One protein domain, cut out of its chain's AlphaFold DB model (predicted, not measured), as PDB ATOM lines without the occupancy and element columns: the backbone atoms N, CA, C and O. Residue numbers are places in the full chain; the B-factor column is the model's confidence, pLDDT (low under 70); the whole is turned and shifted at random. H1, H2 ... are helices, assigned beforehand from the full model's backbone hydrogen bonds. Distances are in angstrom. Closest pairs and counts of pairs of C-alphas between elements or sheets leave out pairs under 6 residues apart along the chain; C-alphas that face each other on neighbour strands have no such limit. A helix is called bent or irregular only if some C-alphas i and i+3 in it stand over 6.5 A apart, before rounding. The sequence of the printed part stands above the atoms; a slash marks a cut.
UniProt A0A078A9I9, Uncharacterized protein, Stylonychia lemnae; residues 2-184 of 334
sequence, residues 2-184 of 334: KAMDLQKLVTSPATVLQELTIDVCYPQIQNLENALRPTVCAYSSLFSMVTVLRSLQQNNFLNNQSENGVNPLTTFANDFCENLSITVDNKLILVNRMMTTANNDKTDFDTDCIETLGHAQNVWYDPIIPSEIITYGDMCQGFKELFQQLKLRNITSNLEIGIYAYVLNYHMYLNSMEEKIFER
ATOM      1  N   LYS A   2     310.466 113.044 144.295       53.78
ATOM      2  CA  LYS A   2     309.836 114.182 144.991       53.78
ATOM      3  C   LYS A   2     310.042 115.467 144.180       53.78
ATOM      4  O   LYS A   2     311.062 115.615 143.513       53.78
ATOM      5  N   ALA A   3     309.077 116.388 144.241       55.09
ATOM      6  CA  ALA A   3     309.244 117.723 143.675       55.09
ATOM      7  C   ALA A   3     310.428 118.411 144.369       55.09
ATOM      8  O   ALA A   3     310.451 118.524 145.595       55.09
ATOM      9  N   MET A   4     311.430 118.801 143.585       60.16
ATOM     10  CA  MET A   4     312.672 119.359 144.101       60.16
ATOM     11  C   MET A   4     312.516 120.854 144.375       60.16
ATOM     12  O   MET A   4     312.031 121.608 143.531       60.16
ATOM     13  N   ASP A   5     312.959 121.279 145.552       66.19
ATOM     14  CA  ASP A   5     312.970 122.680 145.952       66.19
ATOM     15  C   ASP A   5     314.221 123.373 145.385       66.19
ATOM     16  O   ASP A   5     315.333 123.218 145.896       66.19
ATOM     17  N   LEU A   6     314.038 124.131 144.303       62.12
ATOM     18  CA  LEU A   6     315.104 124.905 143.656       62.12
ATOM     19  C   LEU A   6     315.760 125.914 144.611       62.12
ATOM     20  O   LEU A   6     316.939 126.221 144.453       62.12
ATOM     21  N   GLN A   7     315.038 126.405 145.623       64.56
ATOM     22  CA  GLN A   7     315.592 127.339 146.599       64.56
ATOM     23  C   GLN A   7     316.575 126.634 147.542       64.56
ATOM     24  O   GLN A   7     317.625 127.195 147.863       64.56
ATOM     25  N   LYS A   8     316.300 125.374 147.911       67.31
ATOM     26  CA  LYS A   8     317.246 124.533 148.666       67.31
ATOM     27  C   LYS A   8     318.498 124.183 147.877       67.31
ATOM     28  O   LYS A   8     319.553 124.004 148.472       67.31
ATOM     29  N   LEU A   9     318.413 124.115 146.553       65.12
ATOM     30  CA  LEU A   9     319.576 123.861 145.705       65.12
ATOM     31  C   LEU A   9     320.603 125.000 145.770       65.12
ATOM     32  O   LEU A   9     321.801 124.765 145.653       65.12
ATOM     33  N   VAL A  10     320.132 126.230 145.984       63.56
ATOM     34  CA  VAL A  10     320.983 127.418 146.124       63.56
ATOM     35  C   VAL A  10     321.562 127.524 147.536       63.56
ATOM     36  O   VAL A  10     322.721 127.894 147.701       63.56
ATOM     37  N   THR A  11     320.773 127.204 148.565       64.69
ATOM     38  CA  THR A  11     321.168 127.404 149.970       64.69
ATOM     39  C   THR A  11     321.824 126.183 150.614       64.69
ATOM     40  O   THR A  11     322.548 126.321 151.597       64.69
ATOM     41  N   SER A  12     321.570 124.979 150.107       69.50
ATOM     42  CA  SER A  12     322.056 123.707 150.656       69.50
ATOM     43  C   SER A  12     322.200 122.640 149.554       69.50
ATOM     44  O   SER A  12     321.560 121.586 149.626       69.50
ATOM     45  N   PRO A  13     323.043 122.886 148.528       67.81
ATOM     46  CA  PRO A  13     323.179 122.002 147.370       67.81
ATOM     47  C   PRO A  13     323.522 120.566 147.767       67.81
ATOM     48  O   PRO A  13     322.914 119.636 147.256       67.81
ATOM     49  N   ALA A  14     324.425 120.361 148.726       70.06
ATOM     50  CA  ALA A  14     324.845 119.018 149.115       70.06
ATOM     51  C   ALA A  14     323.722 118.144 149.684       70.06
ATOM     52  O   ALA A  14     323.640 116.974 149.330       70.06
ATOM     53  N   THR A  15     322.819 118.703 150.495       74.00
ATOM     54  CA  THR A  15     321.673 117.948 151.024       74.00
ATOM     55  C   THR A  15     320.737 117.520 149.900       74.00
ATOM     56  O   THR A  15     320.334 116.363 149.837       74.00
ATOM     57  N   VAL A  16     320.437 118.430 148.967       70.62
ATOM     58  CA  VAL A  16     319.588 118.116 147.808       70.62
ATOM     59  C   VAL A  16     320.239 117.038 146.941       70.62
ATOM     60  O   VAL A  16     319.575 116.102 146.509       70.62
ATOM     61  N   LEU A  17     321.549 117.130 146.724       71.25
ATOM     62  CA  LEU A  17     322.308 116.170 145.927       71.25
ATOM     63  C   LEU A  17     322.419 114.798 146.575       71.25
ATOM     64  O   LEU A  17     322.320 113.791 145.880       71.25
ATOM     65  N   GLN A  18     322.590 114.744 147.893       74.38
ATOM     66  CA  GLN A  18     322.564 113.505 148.658       74.38
ATOM     67  C   GLN A  18     321.188 112.842 148.557       74.38
ATOM     68  O   GLN A  18     321.108 111.666 148.210       74.38
ATOM     69  N   GLU A  19     320.104 113.589 148.791       75.12
ATOM     70  CA  GLU A  19     318.735 113.072 148.672       75.12
ATOM     71  C   GLU A  19     318.447 112.545 147.261       75.12
ATOM     72  O   GLU A  19     317.972 111.419 147.111       75.12
ATOM     73  N   LEU A  20     318.793 113.318 146.226       71.94
ATOM     74  CA  LEU A  20     318.627 112.910 144.830       71.94
ATOM     75  C   LEU A  20     319.473 111.684 144.492       71.94
ATOM     76  O   LEU A  20     318.972 110.754 143.869       71.94
ATOM     77  N   THR A  21     320.737 111.659 144.914       74.62
ATOM     78  CA  THR A  21     321.625 110.517 144.679       74.62
ATOM     79  C   THR A  21     321.034 109.261 145.301       74.62
ATOM     80  O   THR A  21     320.958 108.230 144.643       74.62
ATOM     81  N   ILE A  22     320.536 109.336 146.536       74.94
ATOM     82  CA  ILE A  22     319.897 108.194 147.192       74.94
ATOM     83  C   ILE A  22     318.624 107.776 146.439       74.94
ATOM     84  O   ILE A  22     318.430 106.586 146.198       74.94
ATOM     85  N   ASP A  23     317.756 108.724 146.082       72.00
ATOM     86  CA  ASP A  23     316.475 108.440 145.426       72.00
ATOM     87  C   ASP A  23     316.642 107.856 144.017       72.00
ATOM     88  O   ASP A  23     315.813 107.046 143.601       72.00
ATOM     89  N   VAL A  24     317.708 108.223 143.302       70.06
ATOM     90  CA  VAL A  24     318.008 107.677 141.974       70.06
ATOM     91  C   VAL A  24     318.801 106.372 142.056       70.06
ATOM     92  O   VAL A  24     318.500 105.425 141.332       70.06
ATOM     93  N   CYS A  25     319.782 106.278 142.956       71.94
ATOM     94  CA  CYS A  25     320.631 105.096 143.054       71.94
ATOM     95  C   CYS A  25     319.925 103.899 143.660       71.94
ATOM     96  O   CYS A  25     320.058 102.787 143.155       71.94
ATOM     97  N   TYR A  26     319.186 104.106 144.749       71.88
ATOM     98  CA  TYR A  26     318.623 103.007 145.520       71.88
ATOM     99  C   TYR A  26     317.719 102.066 144.695       71.88
ATOM    100  O   TYR A  26     317.929 100.854 144.765       71.88
ATOM    101  N   PRO A  27     316.784 102.562 143.853       69.38
ATOM    102  CA  PRO A  27     315.936 101.699 143.024       69.38
ATOM    103  C   PRO A  27     316.693 100.837 142.001       69.38
ATOM    104  O   PRO A  27     316.150  99.842 141.527       69.38
ATOM    105  N   GLN A  28     317.928 101.207 141.652       64.12
ATOM    106  CA  GLN A  28     318.732 100.538 140.621       64.12
ATOM    107  C   GLN A  28     319.625  99.424 141.180       64.12
ATOM    108  O   GLN A  28     320.252  98.678 140.421       64.12
ATOM    109  N   ILE A  29     319.691  99.278 142.504       65.75
ATOM    110  CA  ILE A  29     320.476  98.229 143.154       65.75
ATOM    111  C   ILE A  29     319.667  96.925 143.127       65.75
ATOM    112  O   ILE A  29     319.073  96.500 144.116       65.75
ATOM    113  N   GLN A  30     319.633  96.287 141.961       57.66
ATOM    114  CA  GLN A  30     319.187  94.903 141.807       57.66
ATOM    115  C   GLN A  30     320.353  93.956 142.130       57.66
ATOM    116  O   GLN A  30     321.500  94.273 141.824       57.66
ATOM    117  N   ASN A  31     320.066  92.787 142.716       55.62
ATOM    118  CA  ASN A  31     321.071  91.802 143.145       55.62
ATOM    119  C   ASN A  31     322.111  92.372 144.127       55.62
ATOM    120  O   ASN A  31     323.241  92.716 143.783       55.62
ATOM    121  N   LEU A  32     321.712  92.413 145.398       54.78
ATOM    122  CA  LEU A  32     322.470  92.977 146.520       54.78
ATOM    123  C   LEU A  32     323.816  92.302 146.819       54.78
ATOM    124  O   LEU A  32     324.590  92.819 147.619       54.78
ATOM    125  N   GLU A  33     324.119  91.191 146.154       52.19
ATOM    126  CA  GLU A  33     325.425  90.532 146.209       52.19
ATOM    127  C   GLU A  33     326.525  91.339 145.493       52.19
ATOM    128  O   GLU A  33     327.705  91.163 145.788       52.19
ATOM    129  N   ASN A  34     326.166  92.263 144.589       59.06
ATOM    130  CA  ASN A  34     327.130  93.029 143.797       59.06
ATOM    131  C   ASN A  34     327.307  94.465 144.334       59.06
ATOM    132  O   ASN A  34     326.803  95.442 143.772       59.06
ATOM    133  N   ALA A  35     328.042  94.597 145.444       60.34
ATOM    134  CA  ALA A  35     328.240  95.847 146.199       60.34
ATOM    135  C   ALA A  35     328.906  97.004 145.418       60.34
ATOM    136  O   ALA A  35     328.946  98.135 145.898       60.34
ATOM    137  N   LEU A  36     329.399  96.757 144.201       65.19
ATOM    138  CA  LEU A  36     330.052  97.760 143.360       65.19
ATOM    139  C   LEU A  36     329.061  98.708 142.663       65.19
ATOM    140  O   LEU A  36     329.389  99.868 142.423       65.19
ATOM    141  N   ARG A  37     327.830  98.255 142.393       66.62
ATOM    142  CA  ARG A  37     326.778  99.092 141.786       66.62
ATOM    143  C   ARG A  37     326.367 100.284 142.669       66.62
ATOM    144  O   ARG A  37     326.351 101.399 142.147       66.62
ATOM    145  N   PRO A  38     326.105 100.111 143.983       68.75
ATOM    146  CA  PRO A  38     325.891 101.230 144.905       68.75
ATOM    147  C   PRO A  38     327.026 102.257 144.872       68.75
ATOM    148  O   PRO A  38     326.764 103.455 144.838       68.75
ATOM    149  N   THR A  39     328.278 101.787 144.820       69.38
ATOM    150  CA  THR A  39     329.468 102.644 144.780       69.38
ATOM    151  C   THR A  39     329.546 103.471 143.519       69.38
ATOM    152  O   THR A  39     329.608 104.698 143.590       69.38
ATOM    153  N   VAL A  40     329.508 102.802 142.368       71.19
ATOM    154  CA  VAL A  40     329.516 103.462 141.063       71.19
ATOM    155  C   VAL A  40     328.405 104.499 141.012       71.19
ATOM    156  O   VAL A  40     328.645 105.626 140.591       71.19
ATOM    157  N   CYS A  41     327.213 104.142 141.485       73.88
ATOM    158  CA  CYS A  41     326.083 105.045 141.462       73.88
ATOM    159  C   CYS A  41     326.277 106.262 142.374       73.88
ATOM    160  O   CYS A  41     326.051 107.380 141.917       73.88
ATOM    161  N   ALA A  42     326.728 106.079 143.618       74.19
ATOM    162  CA  ALA A  42     326.934 107.178 144.559       74.19
ATOM    163  C   ALA A  42     327.956 108.198 144.031       74.19
ATOM    164  O   ALA A  42     327.652 109.388 143.950       74.19
ATOM    165  N   TYR A  43     329.130 107.726 143.597       74.50
ATOM    166  CA  TYR A  43     330.166 108.593 143.033       74.50
ATOM    167  C   TYR A  43     329.699 109.241 141.721       74.50
ATOM    168  O   TYR A  43     329.730 110.463 141.595       74.50
ATOM    169  N   SER A  44     329.199 108.452 140.766       72.75
ATOM    170  CA  SER A  44     328.772 108.967 139.456       72.75
ATOM    171  C   SER A  44     327.661 110.004 139.573       72.75
ATOM    172  O   SER A  44     327.727 111.035 138.909       72.75
ATOM    173  N   SER A  45     326.656 109.754 140.416       72.44
ATOM    174  CA  SER A  45     325.530 110.673 140.612       72.44
ATOM    175  C   SER A  45     325.997 111.989 141.209       72.44
ATOM    176  O   SER A  45     325.628 113.045 140.702       72.44
ATOM    177  N   LEU A  46     326.861 111.941 142.227       73.38
ATOM    178  CA  LEU A  46     327.376 113.147 142.860       73.38
ATOM    179  C   LEU A  46     328.119 114.032 141.849       73.38
ATOM    180  O   LEU A  46     327.826 115.222 141.750       73.38
ATOM    181  N   PHE A  47     329.025 113.458 141.050       70.62
ATOM    182  CA  PHE A  47     329.778 114.221 140.045       70.62
ATOM    183  C   PHE A  47     328.919 114.712 138.886       70.62
ATOM    184  O   PHE A  47     329.069 115.859 138.452       70.62
ATOM    185  N   SER A  48     327.995 113.875 138.420       70.38
ATOM    186  CA  SER A  48     327.099 114.254 137.332       70.38
ATOM    187  C   SER A  48     326.229 115.428 137.756       70.38
ATOM    188  O   SER A  48     326.118 116.430 137.052       70.38
ATOM    189  N   MET A  49     325.688 115.370 138.972       70.25
ATOM    190  CA  MET A  49     324.873 116.453 139.490       70.25
ATOM    191  C   MET A  49     325.695 117.713 139.810       70.25
ATOM    192  O   MET A  49     325.223 118.809 139.522       70.25
ATOM    193  N   VAL A  50     326.930 117.603 140.320       71.12
ATOM    194  CA  VAL A  50     327.847 118.757 140.461       71.12
ATOM    195  C   VAL A  50     328.049 119.458 139.116       71.12
ATOM    196  O   VAL A  50     327.953 120.684 139.029       71.12
ATOM    197  N   THR A  51     328.274 118.688 138.054       69.44
ATOM    198  CA  THR A  51     328.536 119.232 136.718       69.44
ATOM    199  C   THR A  51     327.295 119.861 136.098       69.44
ATOM    200  O   THR A  51     327.368 120.955 135.534       69.44
ATOM    201  N   VAL A  52     326.134 119.230 136.254       67.31
ATOM    202  CA  VAL A  52     324.854 119.788 135.804       67.31
ATOM    203  C   VAL A  52     324.543 121.083 136.540       67.31
ATOM    204  O   VAL A  52     324.204 122.078 135.904       67.31
ATOM    205  N   LEU A  53     324.718 121.124 137.861       66.69
ATOM    206  CA  LEU A  53     324.504 122.346 138.633       66.69
ATOM    207  C   LEU A  53     325.432 123.467 138.206       66.69
ATOM    208  O   LEU A  53     324.979 124.598 138.047       66.69
ATOM    209  N   ARG A  54     326.704 123.153 137.961       67.75
ATOM    210  CA  ARG A  54     327.650 124.110 137.394       67.75
ATOM    211  C   ARG A  54     327.145 124.644 136.054       67.75
ATOM    212  O   ARG A  54     327.104 125.857 135.876       67.75
ATOM    213  N   SER A  55     326.737 123.768 135.137       66.38
ATOM    214  CA  SER A  55     326.211 124.175 133.828       66.38
ATOM    215  C   SER A  55     324.991 125.092 133.972       66.38
ATOM    216  O   SER A  55     324.896 126.127 133.314       66.38
ATOM    217  N   LEU A  56     324.088 124.784 134.902       65.62
ATOM    218  CA  LEU A  56     322.894 125.591 135.154       65.62
ATOM    219  C   LEU A  56     323.207 126.945 135.802       65.62
ATOM    220  O   LEU A  56     322.574 127.943 135.454       65.62
ATOM    221  N   GLN A  57     324.187 126.995 136.710       65.00
ATOM    222  CA  GLN A  57     324.675 128.233 137.322       65.00
ATOM    223  C   GLN A  57     325.363 129.134 136.292       65.00
ATOM    224  O   GLN A  57     325.093 130.331 136.248       65.00
ATOM    225  N   GLN A  58     326.219 128.568 135.439       63.66
ATOM    226  CA  GLN A  58     326.954 129.317 134.416       63.66
ATOM    227  C   GLN A  58     326.033 129.890 133.335       63.66
ATOM    228  O   GLN A  58     326.267 130.989 132.838       63.66
ATOM    229  N   ASN A  59     324.957 129.177 133.009       58.22
ATOM    230  CA  ASN A  59     324.021 129.561 131.957       58.22
ATOM    231  C   ASN A  59     322.828 130.406 132.458       58.22
ATOM    232  O   ASN A  59     321.879 130.618 131.707       58.22
ATOM    233  N   ASN A  60     322.839 130.893 133.710       57.47
ATOM    234  CA  ASN A  60     321.747 131.676 134.323       57.47
ATOM    235  C   ASN A  60     320.350 131.002 134.285       57.47
ATOM    236  O   ASN A  60     319.334 131.664 134.515       57.47
ATOM    237  N   PHE A  61     320.272 129.683 134.065       57.53
ATOM    238  CA  PHE A  61     319.002 128.945 133.960       57.53
ATOM    239  C   PHE A  61     318.194 128.936 135.263       57.53
ATOM    240  O   PHE A  61     316.988 128.723 135.231       57.53
ATOM    241  N   LEU A  62     318.831 129.191 136.409       54.62
ATOM    242  CA  LEU A  62     318.135 129.286 137.697       54.62
ATOM    243  C   LEU A  62     317.275 130.556 137.823       54.62
ATOM    244  O   LEU A  62     316.332 130.564 138.609       54.62
ATOM    245  N   ASN A  63     317.573 131.605 137.046       51.41
ATOM    246  CA  ASN A  63     316.865 132.890 137.107       51.41
ATOM    247  C   ASN A  63     315.798 133.044 136.017       51.41
ATOM    248  O   ASN A  63     314.828 133.775 136.208       51.41
ATOM    249  N   ASN A  64     315.949 132.339 134.898       47.31
ATOM    250  CA  ASN A  64     314.963 132.329 133.829       47.31
ATOM    251  C   ASN A  64     314.108 131.072 133.976       47.31
ATOM    252  O   ASN A  64     314.549 129.977 133.633       47.31
ATOM    253  N   GLN A  65     312.882 131.227 134.490       51.06
ATOM    254  CA  GLN A  65     311.865 130.185 134.347       51.06
ATOM    255  C   GLN A  65     311.847 129.764 132.877       51.06
ATOM    256  O   GLN A  65     311.665 130.611 132.005       51.06
ATOM    257  N   SER A  66     312.110 128.484 132.601       53.00
ATOM    258  CA  SER A  66     312.150 127.975 131.233       53.00
ATOM    259  C   SER A  66     310.877 128.414 130.507       53.00
ATOM    260  O   SER A  66     309.783 128.154 131.015       53.00
ATOM    261  N   GLU A  67     311.002 129.028 129.332       50.59
ATOM    262  CA  GLU A  67     309.868 129.537 128.540       50.59
ATOM    263  C   GLU A  67     308.821 128.450 128.202       50.59
ATOM    264  O   GLU A  67     307.692 128.768 127.844       50.59
ATOM    265  N   ASN A  68     309.158 127.167 128.405       55.56
ATOM    266  CA  ASN A  68     308.302 126.003 128.161       55.56
ATOM    267  C   ASN A  68     307.868 125.236 129.431       55.56
ATOM    268  O   ASN A  68     307.309 124.148 129.324       55.56
ATOM    269  N   GLY A  69     308.145 125.746 130.638       55.53
ATOM    270  CA  GLY A  69     307.778 125.097 131.911       55.53
ATOM    271  C   GLY A  69     308.495 123.773 132.240       55.53
ATOM    272  O   GLY A  69     308.168 123.140 133.244       55.53
ATOM    273  N   VAL A  70     309.470 123.340 131.433       58.56
ATOM    274  CA  VAL A  70     310.254 122.118 131.665       58.56
ATOM    275  C   VAL A  70     311.511 122.459 132.463       58.56
ATOM    276  O   VAL A  70     312.419 123.124 131.970       58.56
ATOM    277  N   ASN A  71     311.571 121.974 133.704       67.94
ATOM    278  CA  ASN A  71     312.721 122.158 134.584       67.94
ATOM    279  C   ASN A  71     313.927 121.330 134.074       67.94
ATOM    280  O   ASN A  71     313.843 120.098 134.080       67.94
ATOM    281  N   PRO A  72     315.060 121.960 133.699       66.94
ATOM    282  CA  PRO A  72     316.250 121.264 133.197       66.94
ATOM    283  C   PRO A  72     316.793 120.183 134.139       66.94
ATOM    284  O   PRO A  72     317.313 119.167 133.685       66.94
ATOM    285  N   LEU A  73     316.636 120.365 135.454       66.25
ATOM    286  CA  LEU A  73     317.049 119.376 136.453       66.25
ATOM    287  C   LEU A  73     316.135 118.158 136.457       66.25
ATOM    288  O   LEU A  73     316.600 117.049 136.687       66.25
ATOM    289  N   THR A  74     314.843 118.345 136.188       68.19
ATOM    290  CA  THR A  74     313.902 117.231 136.038       68.19
ATOM    291  C   THR A  74     314.202 116.441 134.770       68.19
ATOM    292  O   THR A  74     314.203 115.216 134.817       68.19
ATOM    293  N   THR A  75     314.523 117.116 133.662       72.69
ATOM    294  CA  THR A  75     314.968 116.449 132.431       72.69
ATOM    295  C   THR A  75     316.248 115.651 132.661       72.69
ATOM    296  O   THR A  75     316.277 114.470 132.333       72.69
ATOM    297  N   PHE A  76     317.264 116.261 133.282       73.25
ATOM    298  CA  PHE A  76     318.502 115.563 133.624       73.25
ATOM    299  C   PHE A  76     318.248 114.373 134.548       73.25
ATOM    300  O   PHE A  76     318.757 113.291 134.302       73.25
ATOM    301  N   ALA A  77     317.445 114.543 135.599       68.00
ATOM    302  CA  ALA A  77     317.187 113.461 136.535       68.00
ATOM    303  C   ALA A  77     316.445 112.287 135.879       68.00
ATOM    304  O   ALA A  77     316.753 111.141 136.192       68.00
ATOM    305  N   ASN A  78     315.511 112.556 134.959       71.38
ATOM    306  CA  ASN A  78     314.824 111.508 134.205       71.38
ATOM    307  C   ASN A  78     315.795 110.764 133.280       71.38
ATOM    308  O   ASN A  78     315.870 109.542 133.356       71.38
ATOM    309  N   ASP A  79     316.581 111.491 132.484       75.00
ATOM    310  CA  ASP A  79     317.600 110.912 131.599       75.00
ATOM    311  C   ASP A  79     318.630 110.083 132.385       75.00
ATOM    312  O   ASP A  79     318.914 108.931 132.051       75.00
ATOM    313  N   PHE A  80     319.115 110.634 133.501       73.31
ATOM    314  CA  PHE A  80     320.022 109.955 134.414       73.31
ATOM    315  C   PHE A  80     319.391 108.667 134.957       73.31
ATOM    316  O   PHE A  80     320.004 107.611 134.858       73.31
ATOM    317  N   CYS A  81     318.148 108.704 135.458       69.19
ATOM    318  CA  CYS A  81     317.440 107.505 135.927       69.19
ATOM    319  C   CYS A  81     317.289 106.437 134.838       69.19
ATOM    320  O   CYS A  81     317.456 105.251 135.122       69.19
ATOM    321  N   GLU A  82     316.943 106.848 133.619       74.25
ATOM    322  CA  GLU A  82     316.658 105.943 132.504       74.25
ATOM    323  C   GLU A  82     317.916 105.219 132.018       74.25
ATOM    324  O   GLU A  82     317.864 104.016 131.756       74.25
ATOM    325  N   ASN A  83     319.061 105.907 131.959       75.06
ATOM    326  CA  ASN A  83     320.285 105.323 131.404       75.06
ATOM    327  C   ASN A  83     321.331 104.923 132.473       75.06
ATOM    328  O   ASN A  83     322.420 104.457 132.120       75.06
ATOM    329  N   LEU A  84     321.034 105.065 133.775       72.19
ATOM    330  CA  LEU A  84     321.984 104.804 134.870       72.19
ATOM    331  C   LEU A  84     322.506 103.366 134.865       72.19
ATOM    332  O   LEU A  84     323.714 103.172 134.956       72.19
ATOM    333  N   SER A  85     321.637 102.357 134.735       71.00
ATOM    334  CA  SER A  85     322.075 100.950 134.757       71.00
ATOM    335  C   SER A  85     323.047 100.636 133.618       71.00
ATOM    336  O   SER A  85     324.095 100.043 133.860       71.00
ATOM    337  N   ILE A  86     322.727 101.065 132.392       75.12
ATOM    338  CA  ILE A  86     323.586 100.870 131.212       75.12
ATOM    339  C   ILE A  86     324.928 101.572 131.426       75.12
ATOM    340  O   ILE A  86     325.990 101.015 131.159       75.12
ATOM    341  N   THR A  87     324.877 102.787 131.963       73.06
ATOM    342  CA  THR A  87     326.058 103.598 132.245       73.06
ATOM    343  C   THR A  87     326.937 102.948 133.311       73.06
ATOM    344  O   THR A  87     328.137 102.821 133.104       73.06
ATOM    345  N   VAL A  88     326.365 102.452 134.412       71.88
ATOM    346  CA  VAL A  88     327.095 101.687 135.436       71.88
ATOM    347  C   VAL A  88     327.768 100.460 134.820       71.88
ATOM    348  O   VAL A  88     328.958 100.253 135.043       71.88
ATOM    349  N   ASP A  89     327.053  99.673 134.017       74.19
ATOM    350  CA  ASP A  89     327.596  98.447 133.422       74.19
ATOM    351  C   ASP A  89     328.746  98.728 132.443       74.19
ATOM    352  O   ASP A  89     329.792  98.078 132.515       74.19
ATOM    353  N   ASN A  90     328.616  99.754 131.599       75.44
ATOM    354  CA  ASN A  90     329.690 100.185 130.700       75.44
ATOM    355  C   ASN A  90     330.955 100.593 131.470       75.44
ATOM    356  O   ASN A  90     332.066 100.244 131.070       75.44
ATOM    357  N   LYS A  91     330.799 101.276 132.609       74.62
ATOM    358  CA  LYS A  91     331.924 101.677 133.468       74.62
ATOM    359  C   LYS A  91     332.614 100.489 134.120       74.62
ATOM    360  O   LYS A  91     333.837 100.463 134.222       74.62
ATOM    361  N   LEU A  92     331.847  99.490 134.547       74.31
ATOM    362  CA  LEU A  92     332.415  98.253 135.082       74.31
ATOM    363  C   LEU A  92     333.245  97.527 134.030       74.31
ATOM    364  O   LEU A  92     334.347  97.069 134.323       74.31
ATOM    365  N   ILE A  93     332.737  97.458 132.800       77.69
ATOM    366  CA  ILE A  93     333.463  96.878 131.670       77.69
ATOM    367  C   ILE A  93     334.757  97.656 131.410       77.69
ATOM    368  O   ILE A  93     335.809  97.034 131.269       77.69
ATOM    369  N   LEU A  94     334.699  98.992 131.410       80.25
ATOM    370  CA  LEU A  94     335.860  99.869 131.242       80.25
ATOM    371  C   LEU A  94     336.945  99.583 132.294       80.25
ATOM    372  O   LEU A  94     338.075  99.257 131.932       80.25
ATOM    373  N   VAL A  95     336.602  99.639 133.585       78.00
ATOM    374  CA  VAL A  95     337.555  99.406 134.689       78.00
ATOM    375  C   VAL A  95     338.158  98.002 134.615       78.00
ATOM    376  O   VAL A  95     339.374  97.845 134.732       78.00
ATOM    377  N   ASN A  96     337.334  96.982 134.360       77.75
ATOM    378  CA  ASN A  96     337.800  95.599 134.256       77.75
ATOM    379  C   ASN A  96     338.728  95.386 133.053       77.75
ATOM    380  O   ASN A  96     339.718  94.654 133.161       77.75
ATOM    381  N   ARG A  97     338.441  96.028 131.911       82.81
ATOM    382  CA  ARG A  97     339.309  95.975 130.730       82.81
ATOM    383  C   ARG A  97     340.664  96.599 131.035       82.81
ATOM    384  O   ARG A  97     341.673  95.922 130.861       82.81
ATOM    385  N   MET A  98     340.688  97.818 131.576       83.75
ATOM    386  CA  MET A  98     341.946  98.493 131.905       83.75
ATOM    387  C   MET A  98     342.769  97.694 132.926       83.75
ATOM    388  O   MET A  98     343.971  97.515 132.745       83.75
ATOM    389  N   MET A  99     342.138  97.114 133.950       80.50
ATOM    390  CA  MET A  99     342.834  96.250 134.909       80.50
ATOM    391  C   MET A  99     343.438  95.002 134.241       80.50
ATOM    392  O   MET A  99     344.573  94.620 134.530       80.50
ATOM    393  N   THR A 100     342.692  94.358 133.340       83.25
ATOM    394  CA  THR A 100     343.176  93.180 132.603       83.25
ATOM    395  C   THR A 100     344.401  93.533 131.766       83.25
ATOM    396  O   THR A 100     345.391  92.800 131.778       83.25
ATOM    397  N   THR A 101     344.365  94.685 131.102       84.44
ATOM    398  CA  THR A 101     345.478  95.218 130.317       84.44
ATOM    399  C   THR A 101     346.687  95.535 131.195       84.44
ATOM    400  O   THR A 101     347.788  95.108 130.867       84.44
ATOM    401  N   ALA A 102     346.502  96.181 132.352       80.00
ATOM    402  CA  ALA A 102     347.588  96.478 133.295       80.00
ATOM    403  C   ALA A 102     348.285  95.221 133.838       80.00
ATOM    404  O   ALA A 102     349.468  95.249 134.179       80.00
ATOM    405  N   ASN A 103     347.557  94.108 133.937       77.31
ATOM    406  CA  ASN A 103     348.104  92.832 134.382       77.31
ATOM    407  C   ASN A 103     348.806  92.047 133.269       77.31
ATOM    408  O   ASN A 103     349.509  91.080 133.568       77.31
ATOM    409  N   ASN A 104     348.627  92.441 132.008       80.44
ATOM    410  CA  ASN A 104     349.246  91.788 130.871       80.44
ATOM    411  C   ASN A 104     350.523  92.529 130.463       80.44
ATOM    412  O   ASN A 104     350.484  93.487 129.700       80.44
ATOM    413  N   ASP A 105     351.671  92.016 130.907       70.88
ATOM    414  CA  ASP A 105     352.991  92.607 130.639       70.88
ATOM    415  C   ASP A 105     353.358  92.667 129.133       70.88
ATOM    416  O   ASP A 105     354.395  93.218 128.767       70.88
ATOM    417  N   LYS A 106     352.539  92.082 128.243       70.25
ATOM    418  CA  LYS A 106     352.731  92.100 126.783       70.25
ATOM    419  C   LYS A 106     351.897  93.152 126.050       70.25
ATOM    420  O   LYS A 106     352.096  93.309 124.845       70.25
ATOM    421  N   THR A 107     350.959  93.816 126.718       75.81
ATOM    422  CA  THR A 107     350.068  94.796 126.084       75.81
ATOM    423  C   THR A 107     350.560  96.211 126.361       75.81
ATOM    424  O   THR A 107     350.935  96.530 127.488       75.81
ATOM    425  N   ASP A 108     350.539  97.074 125.346       86.19
ATOM    426  CA  ASP A 108     350.761  98.504 125.550       86.19
ATOM    427  C   ASP A 108     349.536  99.117 126.242       86.19
ATOM    428  O   ASP A 108     348.490  99.326 125.624       86.19
ATOM    429  N   PHE A 109     349.671  99.349 127.549       88.75
ATOM    430  CA  PHE A 109     348.600  99.877 128.387       88.75
ATOM    431  C   PHE A 109     348.092 101.231 127.894       88.75
ATOM    432  O   PHE A 109     346.885 101.459 127.900       88.75
ATOM    433  N   ASP A 110     348.992 102.120 127.470       87.25
ATOM    434  CA  ASP A 110     348.629 103.503 127.164       87.25
ATOM    435  C   ASP A 110     347.756 103.539 125.902       87.25
ATOM    436  O   ASP A 110     346.707 104.182 125.886       87.25
ATOM    437  N   THR A 111     348.120 102.750 124.886       87.50
ATOM    438  CA  THR A 111     347.334 102.600 123.654       87.50
ATOM    439  C   THR A 111     345.950 101.997 123.923       87.50
ATOM    440  O   THR A 111     344.943 102.581 123.521       87.50
ATOM    441  N   ASP A 112     345.861 100.872 124.644       87.12
ATOM    442  CA  ASP A 112     344.567 100.222 124.918       87.12
ATOM    443  C   ASP A 112     343.680 101.066 125.850       87.12
ATOM    444  O   ASP A 112     342.458 101.099 125.691       87.12
ATOM    445  N   CYS A 113     344.279 101.811 126.783       87.81
ATOM    446  CA  CYS A 113     343.562 102.773 127.613       87.81
ATOM    447  C   CYS A 113     342.947 103.898 126.768       87.81
ATOM    448  O   CYS A 113     341.746 104.155 126.880       87.81
ATOM    449  N   ILE A 114     343.724 104.522 125.875       87.19
ATOM    450  CA  ILE A 114     343.233 105.590 124.991       87.19
ATOM    451  C   ILE A 114     342.127 105.074 124.070       87.19
ATOM    452  O   ILE A 114     341.097 105.734 123.941       87.19
ATOM    453  N   GLU A 115     342.294 103.896 123.463       86.06
ATOM    454  CA  GLU A 115     341.254 103.286 122.626       86.06
ATOM    455  C   GLU A 115     339.973 103.027 123.424       86.06
ATOM    456  O   GLU A 115     338.873 103.354 122.976       86.06
ATOM    457  N   THR A 116     340.101 102.483 124.637       82.31
ATOM    458  CA  THR A 116     338.937 102.158 125.464       82.31
ATOM    459  C   THR A 116     338.200 103.419 125.926       82.31
ATOM    460  O   THR A 116     336.970 103.464 125.861       82.31
ATOM    461  N   LEU A 117     338.923 104.466 126.335       81.88
ATOM    462  CA  LEU A 117     338.331 105.747 126.731       81.88
ATOM    463  C   LEU A 117     337.800 106.545 125.531       81.88
ATOM    464  O   LEU A 117     336.808 107.258 125.660       81.88
ATOM    465  N   GLY A 118     338.426 106.434 124.356       76.88
ATOM    466  CA  GLY A 118     338.045 107.157 123.136       76.88
ATOM    467  C   GLY A 118     336.670 106.765 122.587       76.88
ATOM    468  O   GLY A 118     336.040 107.545 121.875       76.88
ATOM    469  N   HIS A 119     336.174 105.581 122.952       71.50
ATOM    470  CA  HIS A 119     334.835 105.110 122.600       71.50
ATOM    471  C   HIS A 119     333.764 105.421 123.658       71.50
ATOM    472  O   HIS A 119     332.576 105.224 123.394       71.50
ATOM    473  N   ALA A 120     334.149 105.909 124.840       68.44
ATOM    474  CA  ALA A 120     333.217 106.217 125.916       68.44
ATOM    475  C   ALA A 120     332.648 107.638 125.754       68.44
ATOM    476  O   ALA A 120     333.386 108.621 125.725       68.44
ATOM    477  N   GLN A 121     331.322 107.768 125.659       65.81
ATOM    478  CA  GLN A 121     330.671 109.080 125.662       65.81
ATOM    479  C   GLN A 121     330.468 109.570 127.094       65.81
ATOM    480  O   GLN A 121     329.821 108.903 127.902       65.81
ATOM    481  N   ASN A 122     330.966 110.771 127.391       68.38
ATOM    482  CA  ASN A 122     330.838 111.377 128.710       68.38
ATOM    483  C   ASN A 122     329.508 112.141 128.888       68.38
ATOM    484  O   ASN A 122     329.499 113.341 129.155       68.38
ATOM    485  N   VAL A 123     328.376 111.458 128.683       59.16
ATOM    486  CA  VAL A 123     327.039 112.084 128.553       59.16
ATOM    487  C   VAL A 123     326.618 112.867 129.811       59.16
ATOM    488  O   VAL A 123     325.883 113.845 129.700       59.16
ATOM    489  N   TRP A 124     327.141 112.511 130.991       60.81
ATOM    490  CA  TRP A 124     326.767 113.135 132.270       60.81
ATOM    491  C   TRP A 124     327.923 113.631 133.121       60.81
ATOM    492  O   TRP A 124     327.701 113.999 134.266       60.81
ATOM    493  N   TYR A 125     329.138 113.678 132.582       62.72
ATOM    494  CA  TYR A 125     330.344 113.903 133.373       62.72
ATOM    495  C   TYR A 125     330.574 112.812 134.428       62.72
ATOM    496  O   TYR A 125     330.325 112.936 135.626       62.72
ATOM    497  N   ASP A 126     331.091 111.710 133.924       64.25
ATOM    498  CA  ASP A 126     331.739 110.656 134.652       64.25
ATOM    499  C   ASP A 126     333.226 110.983 134.798       64.25
ATOM    500  O   ASP A 126     333.910 111.128 133.780       64.25
ATOM    501  N   PRO A 127     333.757 111.097 136.024       60.22
ATOM    502  CA  PRO A 127     335.150 111.473 136.221       60.22
ATOM    503  C   PRO A 127     336.125 110.407 135.707       60.22
ATOM    504  O   PRO A 127     337.283 110.732 135.496       60.22
ATOM    505  N   ILE A 128     335.676 109.166 135.472       66.94
ATOM    506  CA  ILE A 128     336.500 108.098 134.880       66.94
ATOM    507  C   ILE A 128     336.539 108.132 133.341       66.94
ATOM    508  O   ILE A 128     337.134 107.247 132.730       66.94
ATOM    509  N   ILE A 129     335.882 109.116 132.715       71.12
ATOM    510  CA  ILE A 129     335.983 109.412 131.282       71.12
ATOM    511  C   ILE A 129     336.659 110.785 131.143       71.12
ATOM    512  O   ILE A 129     336.283 111.716 131.863       71.12
ATOM    513  N   PRO A 130     337.630 110.955 130.228       69.25
ATOM    514  CA  PRO A 130     338.325 112.222 130.047       69.25
ATOM    515  C   PRO A 130     337.379 113.394 129.797       69.25
ATOM    516  O   PRO A 130     336.248 113.249 129.317       69.25
ATOM    517  N   SER A 131     337.861 114.583 130.128       71.75
ATOM    518  CA  SER A 131     337.139 115.838 129.958       71.75
ATOM    519  C   SER A 131     338.089 116.944 129.507       71.75
ATOM    520  O   SER A 131     339.292 116.738 129.379       71.75
ATOM    521  N   GLU A 132     337.579 118.159 129.316       69.81
ATOM    522  CA  GLU A 132     338.435 119.334 129.084       69.81
ATOM    523  C   GLU A 132     339.376 119.644 130.266       69.81
ATOM    524  O   GLU A 132     340.293 120.453 130.143       69.81
ATOM    525  N   ILE A 133     339.115 119.061 131.439       70.56
ATOM    526  CA  ILE A 133     339.869 119.303 132.674       70.56
ATOM    527  C   ILE A 133     340.901 118.193 132.912       70.56
ATOM    528  O   ILE A 133     341.983 118.487 133.404       70.56
ATOM    529  N   ILE A 134     340.589 116.949 132.539       76.19
ATOM    530  CA  ILE A 134     341.469 115.785 132.705       76.19
ATOM    531  C   ILE A 134     341.682 115.155 131.333       76.19
ATOM    532  O   ILE A 134     340.730 114.636 130.744       76.19
ATOM    533  N   THR A 135     342.914 115.197 130.824       83.19
ATOM    534  CA  THR A 135     343.212 114.676 129.488       83.19
ATOM    535  C   THR A 135     343.232 113.144 129.464       83.19
ATOM    536  O   THR A 135     343.356 112.484 130.498       83.19
ATOM    537  N   TYR A 136     343.153 112.559 128.264       83.81
ATOM    538  CA  TYR A 136     343.336 111.115 128.068       83.81
ATOM    539  C   TYR A 136     344.683 110.628 128.618       83.81
ATOM    540  O   TYR A 136     344.739 109.576 129.247       83.81
ATOM    541  N   GLY A 137     345.754 111.402 128.402       84.94
ATOM    542  CA  GLY A 137     347.098 111.054 128.860       84.94
ATOM    543  C   GLY A 137     347.186 110.991 130.381       84.94
ATOM    544  O   GLY A 137     347.623 109.976 130.920       84.94
ATOM    545  N   ASP A 138     346.695 112.027 131.065       83.88
ATOM    546  CA  ASP A 138     346.708 112.087 132.534       83.88
ATOM    547  C   ASP A 138     345.904 110.933 133.133       83.88
ATOM    548  O   ASP A 138     346.346 110.274 134.074       83.88
ATOM    549  N   MET A 139     344.726 110.655 132.565       84.56
ATOM    550  CA  MET A 139     343.843 109.597 133.049       84.56
ATOM    551  C   MET A 139     344.459 108.209 132.860       84.56
ATOM    552  O   MET A 139     344.444 107.398 133.786       84.56
ATOM    553  N   CYS A 140     345.046 107.940 131.691       88.25
ATOM    554  CA  CYS A 140     345.720 106.671 131.441       88.25
ATOM    555  C   CYS A 140     346.947 106.491 132.335       88.25
ATOM    556  O   CYS A 140     347.108 105.422 132.921       88.25
ATOM    557  N   GLN A 141     347.759 107.532 132.528       88.44
ATOM    558  CA  GLN A 141     348.894 107.462 133.447       88.44
ATOM    559  C   GLN A 141     348.436 107.186 134.885       88.44
ATOM    560  O   GLN A 141     348.953 106.270 135.529       88.44
ATOM    561  N   GLY A 142     347.413 107.899 135.365       88.19
ATOM    562  CA  GLY A 142     346.845 107.674 136.692       88.19
ATOM    563  C   GLY A 142     346.320 106.247 136.869       88.19
ATOM    564  O   GLY A 142     346.612 105.593 137.872       88.19
ATOM    565  N   PHE A 143     345.580 105.718 135.888       88.94
ATOM    566  CA  PHE A 143     345.082 104.342 135.946       88.94
ATOM    567  C   PHE A 143     346.203 103.307 135.926       88.94
ATOM    568  O   PHE A 143     346.151 102.336 136.681       88.94
ATOM    569  N   LYS A 144     347.232 103.517 135.103       88.62
ATOM    570  CA  LYS A 144     348.408 102.649 135.036       88.62
ATOM    571  C   LYS A 144     349.096 102.553 136.392       88.62
ATOM    572  O   LYS A 144     349.317 101.449 136.889       88.62
ATOM    573  N   GLU A 145     349.385 103.698 137.007       89.69
ATOM    574  CA  GLU A 145     349.995 103.774 138.335       89.69
ATOM    575  C   GLU A 145     349.105 103.118 139.390       89.69
ATOM    576  O   GLU A 145     349.581 102.290 140.170       89.69
ATOM    577  N   LEU A 146     347.802 103.409 139.374       89.81
ATOM    578  CA  LEU A 146     346.850 102.802 140.295       89.81
ATOM    579  C   LEU A 146     346.870 101.274 140.188       89.81
ATOM    580  O   LEU A 146     347.063 100.594 141.194       89.81
ATOM    581  N   PHE A 147     346.698 100.712 138.992       88.75
ATOM    582  CA  PHE A 147     346.639  99.260 138.829       88.75
ATOM    583  C   PHE A 147     347.969  98.581 139.165       88.75
ATOM    584  O   PHE A 147     347.960  97.496 139.748       88.75
ATOM    585  N   GLN A 148     349.107  99.230 138.898       87.38
ATOM    586  CA  GLN A 148     350.409  98.755 139.371       87.38
ATOM    587  C   GLN A 148     350.467  98.702 140.903       87.38
ATOM    588  O   GLN A 148     350.878  97.685 141.464       87.38
ATOM    589  N   GLN A 149     350.008  99.748 141.597       88.44
ATOM    590  CA  GLN A 149     349.968  99.771 143.064       88.44
ATOM    591  C   GLN A 149     349.013  98.717 143.638       88.44
ATOM    592  O   GLN A 149     349.342  98.059 144.627       88.44
ATOM    593  N   LEU A 150     347.853  98.505 143.011       88.38
ATOM    594  CA  LEU A 150     346.898  97.472 143.422       88.38
ATOM    595  C   LEU A 150     347.479  96.064 143.233       88.38
ATOM    596  O   LEU A 150     347.381  95.243 144.148       88.38
ATOM    597  N   LYS A 151     348.173  95.811 142.113       85.94
ATOM    598  CA  LYS A 151     348.906  94.559 141.851       85.94
ATOM    599  C   LYS A 151     349.977  94.310 142.915       85.94
ATOM    600  O   LYS A 151     350.020  93.224 143.483       85.94
ATOM    601  N   LEU A 152     350.789  95.319 143.247       89.12
ATOM    602  CA  LEU A 152     351.819  95.222 144.296       89.12
ATOM    603  C   LEU A 152     351.236  94.902 145.681       89.12
ATOM    604  O   LEU A 152     351.887  94.239 146.486       89.12
ATOM    605  N   ARG A 153     350.008  95.351 145.956       89.44
ATOM    606  CA  ARG A 153     349.293  95.106 147.217       89.44
ATOM    607  C   ARG A 153     348.413  93.851 147.196       89.44
ATOM    608  O   ARG A 153     347.726  93.595 148.181       89.44
ATOM    609  N   ASN A 154     348.440  93.061 146.117       87.31
ATOM    610  CA  ASN A 154     347.574  91.894 145.897       87.31
ATOM    611  C   ASN A 154     346.065  92.201 145.998       87.31
ATOM    612  O   ASN A 154     345.267  91.330 146.348       87.31
ATOM    613  N   ILE A 155     345.659  93.430 145.669       83.31
ATOM    614  CA  ILE A 155     344.250  93.822 145.625       83.31
ATOM    615  C   ILE A 155     343.678  93.383 144.277       83.31
ATOM    616  O   ILE A 155     344.063  93.889 143.225       83.31
ATOM    617  N   THR A 156     342.764  92.415 144.314       79.12
ATOM    618  CA  THR A 156     342.159  91.796 143.117       79.12
ATOM    619  C   THR A 156     340.634  91.888 143.095       79.12
ATOM    620  O   THR A 156     340.001  91.485 142.124       79.12
ATOM    621  N   SER A 157     340.029  92.434 144.153       80.75
ATOM    622  CA  SER A 157     338.583  92.612 144.245       80.75
ATOM    623  C   SER A 157     338.107  93.695 143.279       80.75
ATOM    624  O   SER A 157     338.475  94.861 143.428       80.75
ATOM    625  N   ASN A 158     337.217  93.344 142.346       70.12
ATOM    626  CA  ASN A 158     336.596  94.304 141.420       70.12
ATOM    627  C   ASN A 158     335.932  95.481 142.156       70.12
ATOM    628  O   ASN A 158     335.911  96.600 141.645       70.12
ATOM    629  N   LEU A 159     335.416  95.240 143.368       71.44
ATOM    630  CA  LEU A 159     334.840  96.275 144.224       71.44
ATOM    631  C   LEU A 159     335.891  97.307 144.643       71.44
ATOM    632  O   LEU A 159     335.689  98.501 144.443       71.44
ATOM    633  N   GLU A 160     337.006  96.849 145.212       73.62
ATOM    634  CA  GLU A 160     338.077  97.730 145.691       73.62
ATOM    635  C   GLU A 160     338.699  98.497 144.526       73.62
ATOM    636  O   GLU A 160     338.888  99.707 144.601       73.62
ATOM    637  N   ILE A 161     338.930  97.809 143.411       76.25
ATOM    638  CA  ILE A 161     339.494  98.390 142.192       76.25
ATOM    639  C   ILE A 161     338.594  99.503 141.651       76.25
ATOM    640  O   ILE A 161     339.081 100.593 141.352       76.25
ATOM    641  N   GLY A 162     337.283  99.261 141.572       74.94
ATOM    642  CA  GLY A 162     336.326 100.285 141.163       74.94
ATOM    643  C   GLY A 162     336.313 101.478 142.119       74.94
ATOM    644  O   GLY A 162     336.353 102.612 141.656       74.94
ATOM    645  N   ILE A 163     336.323 101.249 143.440       75.94
ATOM    646  CA  ILE A 163     336.398 102.330 144.440       75.94
ATOM    647  C   ILE A 163     337.650 103.183 144.220       75.94
ATOM    648  O   ILE A 163     337.542 104.403 144.098       75.94
ATOM    649  N   TYR A 164     338.827 102.561 144.128       82.25
ATOM    650  CA  TYR A 164     340.075 103.294 143.946       82.25
ATOM    651  C   TYR A 164     340.132 104.041 142.611       82.25
ATOM    652  O   TYR A 164     340.670 105.143 142.565       82.25
ATOM    653  N   ALA A 165     339.532 103.494 141.549       81.06
ATOM    654  CA  ALA A 165     339.397 104.185 140.273       81.06
ATOM    655  C   ALA A 165     338.574 105.480 140.408       81.06
ATOM    656  O   ALA A 165     338.990 106.518 139.897       81.06
ATOM    657  N   TYR A 166     337.446 105.466 141.130       77.50
ATOM    658  CA  TYR A 166     336.676 106.695 141.376       77.50
ATOM    659  C   TYR A 166     337.432 107.696 142.246       77.50
ATOM    660  O   TYR A 166     337.430 108.885 141.937       77.50
ATOM    661  N   VAL A 167     338.095 107.222 143.304       79.12
ATOM    662  CA  VAL A 167     338.885 108.074 144.204       79.12
ATOM    663  C   VAL A 167     340.033 108.746 143.448       79.12
ATOM    664  O   VAL A 167     340.205 109.955 143.564       79.12
ATOM    665  N   LEU A 168     340.765 108.006 142.611       83.38
ATOM    666  CA  LEU A 168     341.822 108.561 141.764       83.38
ATOM    667  C   LEU A 168     341.295 109.706 140.895       83.38
ATOM    668  O   LEU A 168     341.823 110.814 140.942       83.38
ATOM    669  N   ASN A 169     340.239 109.450 140.121       77.00
ATOM    670  CA  ASN A 169     339.710 110.450 139.197       77.00
ATOM    671  C   ASN A 169     339.153 111.676 139.924       77.00
ATOM    672  O   ASN A 169     339.250 112.802 139.436       77.00
ATOM    673  N   TYR A 170     338.617 111.470 141.123       78.00
ATOM    674  CA  TYR A 170     338.219 112.553 142.002       78.00
ATOM    675  C   TYR A 170     339.401 113.442 142.417       78.00
ATOM    676  O   TYR A 170     339.321 114.662 142.261       78.00
ATOM    677  N   HIS A 171     340.506 112.858 142.884       80.81
ATOM    678  CA  HIS A 171     341.700 113.632 143.220       80.81
ATOM    679  C   HIS A 171     342.269 114.348 141.998       80.81
ATOM    680  O   HIS A 171     342.588 115.528 142.083       80.81
ATOM    681  N   MET A 172     342.328 113.684 140.842       81.94
ATOM    682  CA  MET A 172     342.773 114.312 139.595       81.94
ATOM    683  C   MET A 172     341.917 115.530 139.226       81.94
ATOM    684  O   MET A 172     342.446 116.566 138.823       81.94
ATOM    685  N   TYR A 173     340.596 115.437 139.410       78.56
ATOM    686  CA  TYR A 173     339.686 116.553 139.175       78.56
ATOM    687  C   TYR A 173     339.948 117.729 140.119       78.56
ATOM    688  O   TYR A 173     340.016 118.875 139.669       78.56
ATOM    689  N   LEU A 174     340.100 117.461 141.421       80.88
ATOM    690  CA  LEU A 174     340.420 118.499 142.401       80.88
ATOM    691  C   LEU A 174     341.775 119.145 142.119       80.88
ATOM    692  O   LEU A 174     341.842 120.370 142.068       80.88
ATOM    693  N   ASN A 175     342.802 118.341 141.853       84.31
ATOM    694  CA  ASN A 175     344.155 118.815 141.572       84.31
ATOM    695  C   ASN A 175     344.189 119.715 140.332       84.31
ATOM    696  O   ASN A 175     344.783 120.785 140.368       84.31
ATOM    697  N   SER A 176     343.483 119.348 139.256       83.56
ATOM    698  CA  SER A 176     343.405 120.191 138.053       83.56
ATOM    699  C   SER A 176     342.683 121.524 138.310       83.56
ATOM    700  O   SER A 176     343.023 122.562 137.737       83.56
ATOM    701  N   MET A 177     341.669 121.536 139.185       82.25
ATOM    702  CA  MET A 177     341.030 122.789 139.605       82.25
ATOM    703  C   MET A 177     341.947 123.637 140.489       82.25
ATOM    704  O   MET A 177     341.952 124.860 140.347       82.25
ATOM    705  N   GLU A 178     342.690 123.003 141.393       87.50
ATOM    706  CA  GLU A 178     343.680 123.644 142.256       87.50
ATOM    707  C   GLU A 178     344.780 124.310 141.426       87.50
ATOM    708  O   GLU A 178     345.012 125.510 141.581       87.50
ATOM    709  N   GLU A 179     345.363 123.583 140.475       86.38
ATOM    710  CA  GLU A 179     346.418 124.065 139.581       86.38
ATOM    711  C   GLU A 179     345.980 125.313 138.800       86.38
ATOM    712  O   GLU A 179     346.663 126.335 138.819       86.38
ATOM    713  N   LYS A 180     344.771 125.306 138.222       84.75
ATOM    714  CA  LYS A 180     344.226 126.468 137.487       84.75
ATOM    715  C   LYS A 180     344.087 127.729 138.339       84.75
ATOM    716  O   LYS A 180     344.114 128.843 137.808       84.75
ATOM    717  N   ILE A 181     343.853 127.577 139.641       87.31
ATOM    718  CA  ILE A 181     343.762 128.705 140.574       87.31
ATOM    719  C   ILE A 181     345.163 129.131 140.997       87.31
ATOM    720  O   ILE A 181     345.435 130.331 141.072       87.31
ATOM    721  N   PHE A 182     346.049 128.162 141.215       88.88
ATOM    722  CA  PHE A 182     347.445 128.393 141.542       88.88
ATOM    723  C   PHE A 182     348.152 129.219 140.459       88.88
ATOM    724  O   PHE A 182     348.718 130.261 140.779       88.88
ATOM    725  N   GLU A 183     347.992 128.868 139.178       86.88
ATOM    726  CA  GLU A 183     348.553 129.598 138.024       86.88
ATOM    727  C   GLU A 183     348.148 131.083 137.953       86.88
ATOM    728  O   GLU A 183     348.825 131.901 137.325       86.88
ATOM    729  N   ARG A 184     347.017 131.452 138.565       87.06
ATOM    730  CA  ARG A 184     346.471 132.822 138.553       87.06
ATOM    731  C   ARG A 184     346.773 133.598 139.829       87.06
ATOM    732  O   ARG A 184     346.498 134.801 139.891       87.06
TER     733      ARG A 184
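Overview. This is residues 2 to 184 of the 334 residues of an uncharacterized protein of Stylonychia lemnae (UniProt A0A078A9I9). Two long helices, H3 and H7, spread from near their starts as a narrow V, and arm H4b of the bent helix H4 crosses both near the closed end. On the side of H3, H2 and H4a join it in a loose three-helix bundle with short H1 at one end; on the side of H7, H5 and H6 pack on H4b, and H6 also on H7. The printed part has 183 residues with seven named helices, H1 to H7 in order, and no named strand: all helix. It is compact, with a radius of gyration of the C-alphas of 17.8 A, yet only just flat, spanning 57 by 48 by 26 A.

Arrangement. H1, residues 6 to 11, is close to but not clearly touching H2, residues 13 to 28; their closest C-alphas, of Leu 9 and Val 16, are 6.1 A apart. H2 and H3, residues 36 to 58, form a helical hairpin and touch, closest at the C-alphas of Thr 21 and Ser 45, 5.6 A apart, at a steep tilt of 42 degrees. H4, residues 72 to 103, was assigned as one helix by its hydrogen bonds but is bent: C-alphas 82 and 85 are 7.7 A apart, and its arms H4a, residues 72 to 82, and H4b, residues 85 to 103, stand at 65 degrees. H2, H3 and H4a form an up-and-down bundle, each running against the one before. H4b and H5, residues 109 to 118, form a helical hairpin at a shallow tilt of 15 degrees, with the C-alphas of Thr 101 and Phe 109 closest at 5.9 A. H6, residues 136 to 152, touches H5, closest at the C-alphas of Cys 113 and Cys 140, 5.9 A apart. H7, residues 158 to 182, touches H3 with residues 158 to 166 alone, closest at the C-alphas of Leu 36 and Leu 159, 5.1 A apart; they run the same way at a shallow tilt of 23 degrees. Every O i to N i+4 pair is within hydrogen-bond range in H3, H4a, H4b, H5, H6 and H7; H1 has 1 of 2 and H2 10 of 12.

Along the chain. H1 begins at C-alpha 6, (315.104, 124.905, 143.656). H2 is 22.9 A long, H3 32.9 A, H4b 27.3 A, H6 24.2 A and H7 35.8 A; H7 ends at C-alpha 182, (347.445, 128.393, 141.542).

Size, cuts and confidence. The C-alphas farthest apart, of Glu 67 and Lys 106, are 56.9 A apart. The printed part has no cut; the links H3 to H4 and H5 to H6 are long, and residues 63 to 70 stand free. Mean pLDDT of the printed part is 73.5, with 62 residues under 70, among them 2 to 13 and 51 to 74.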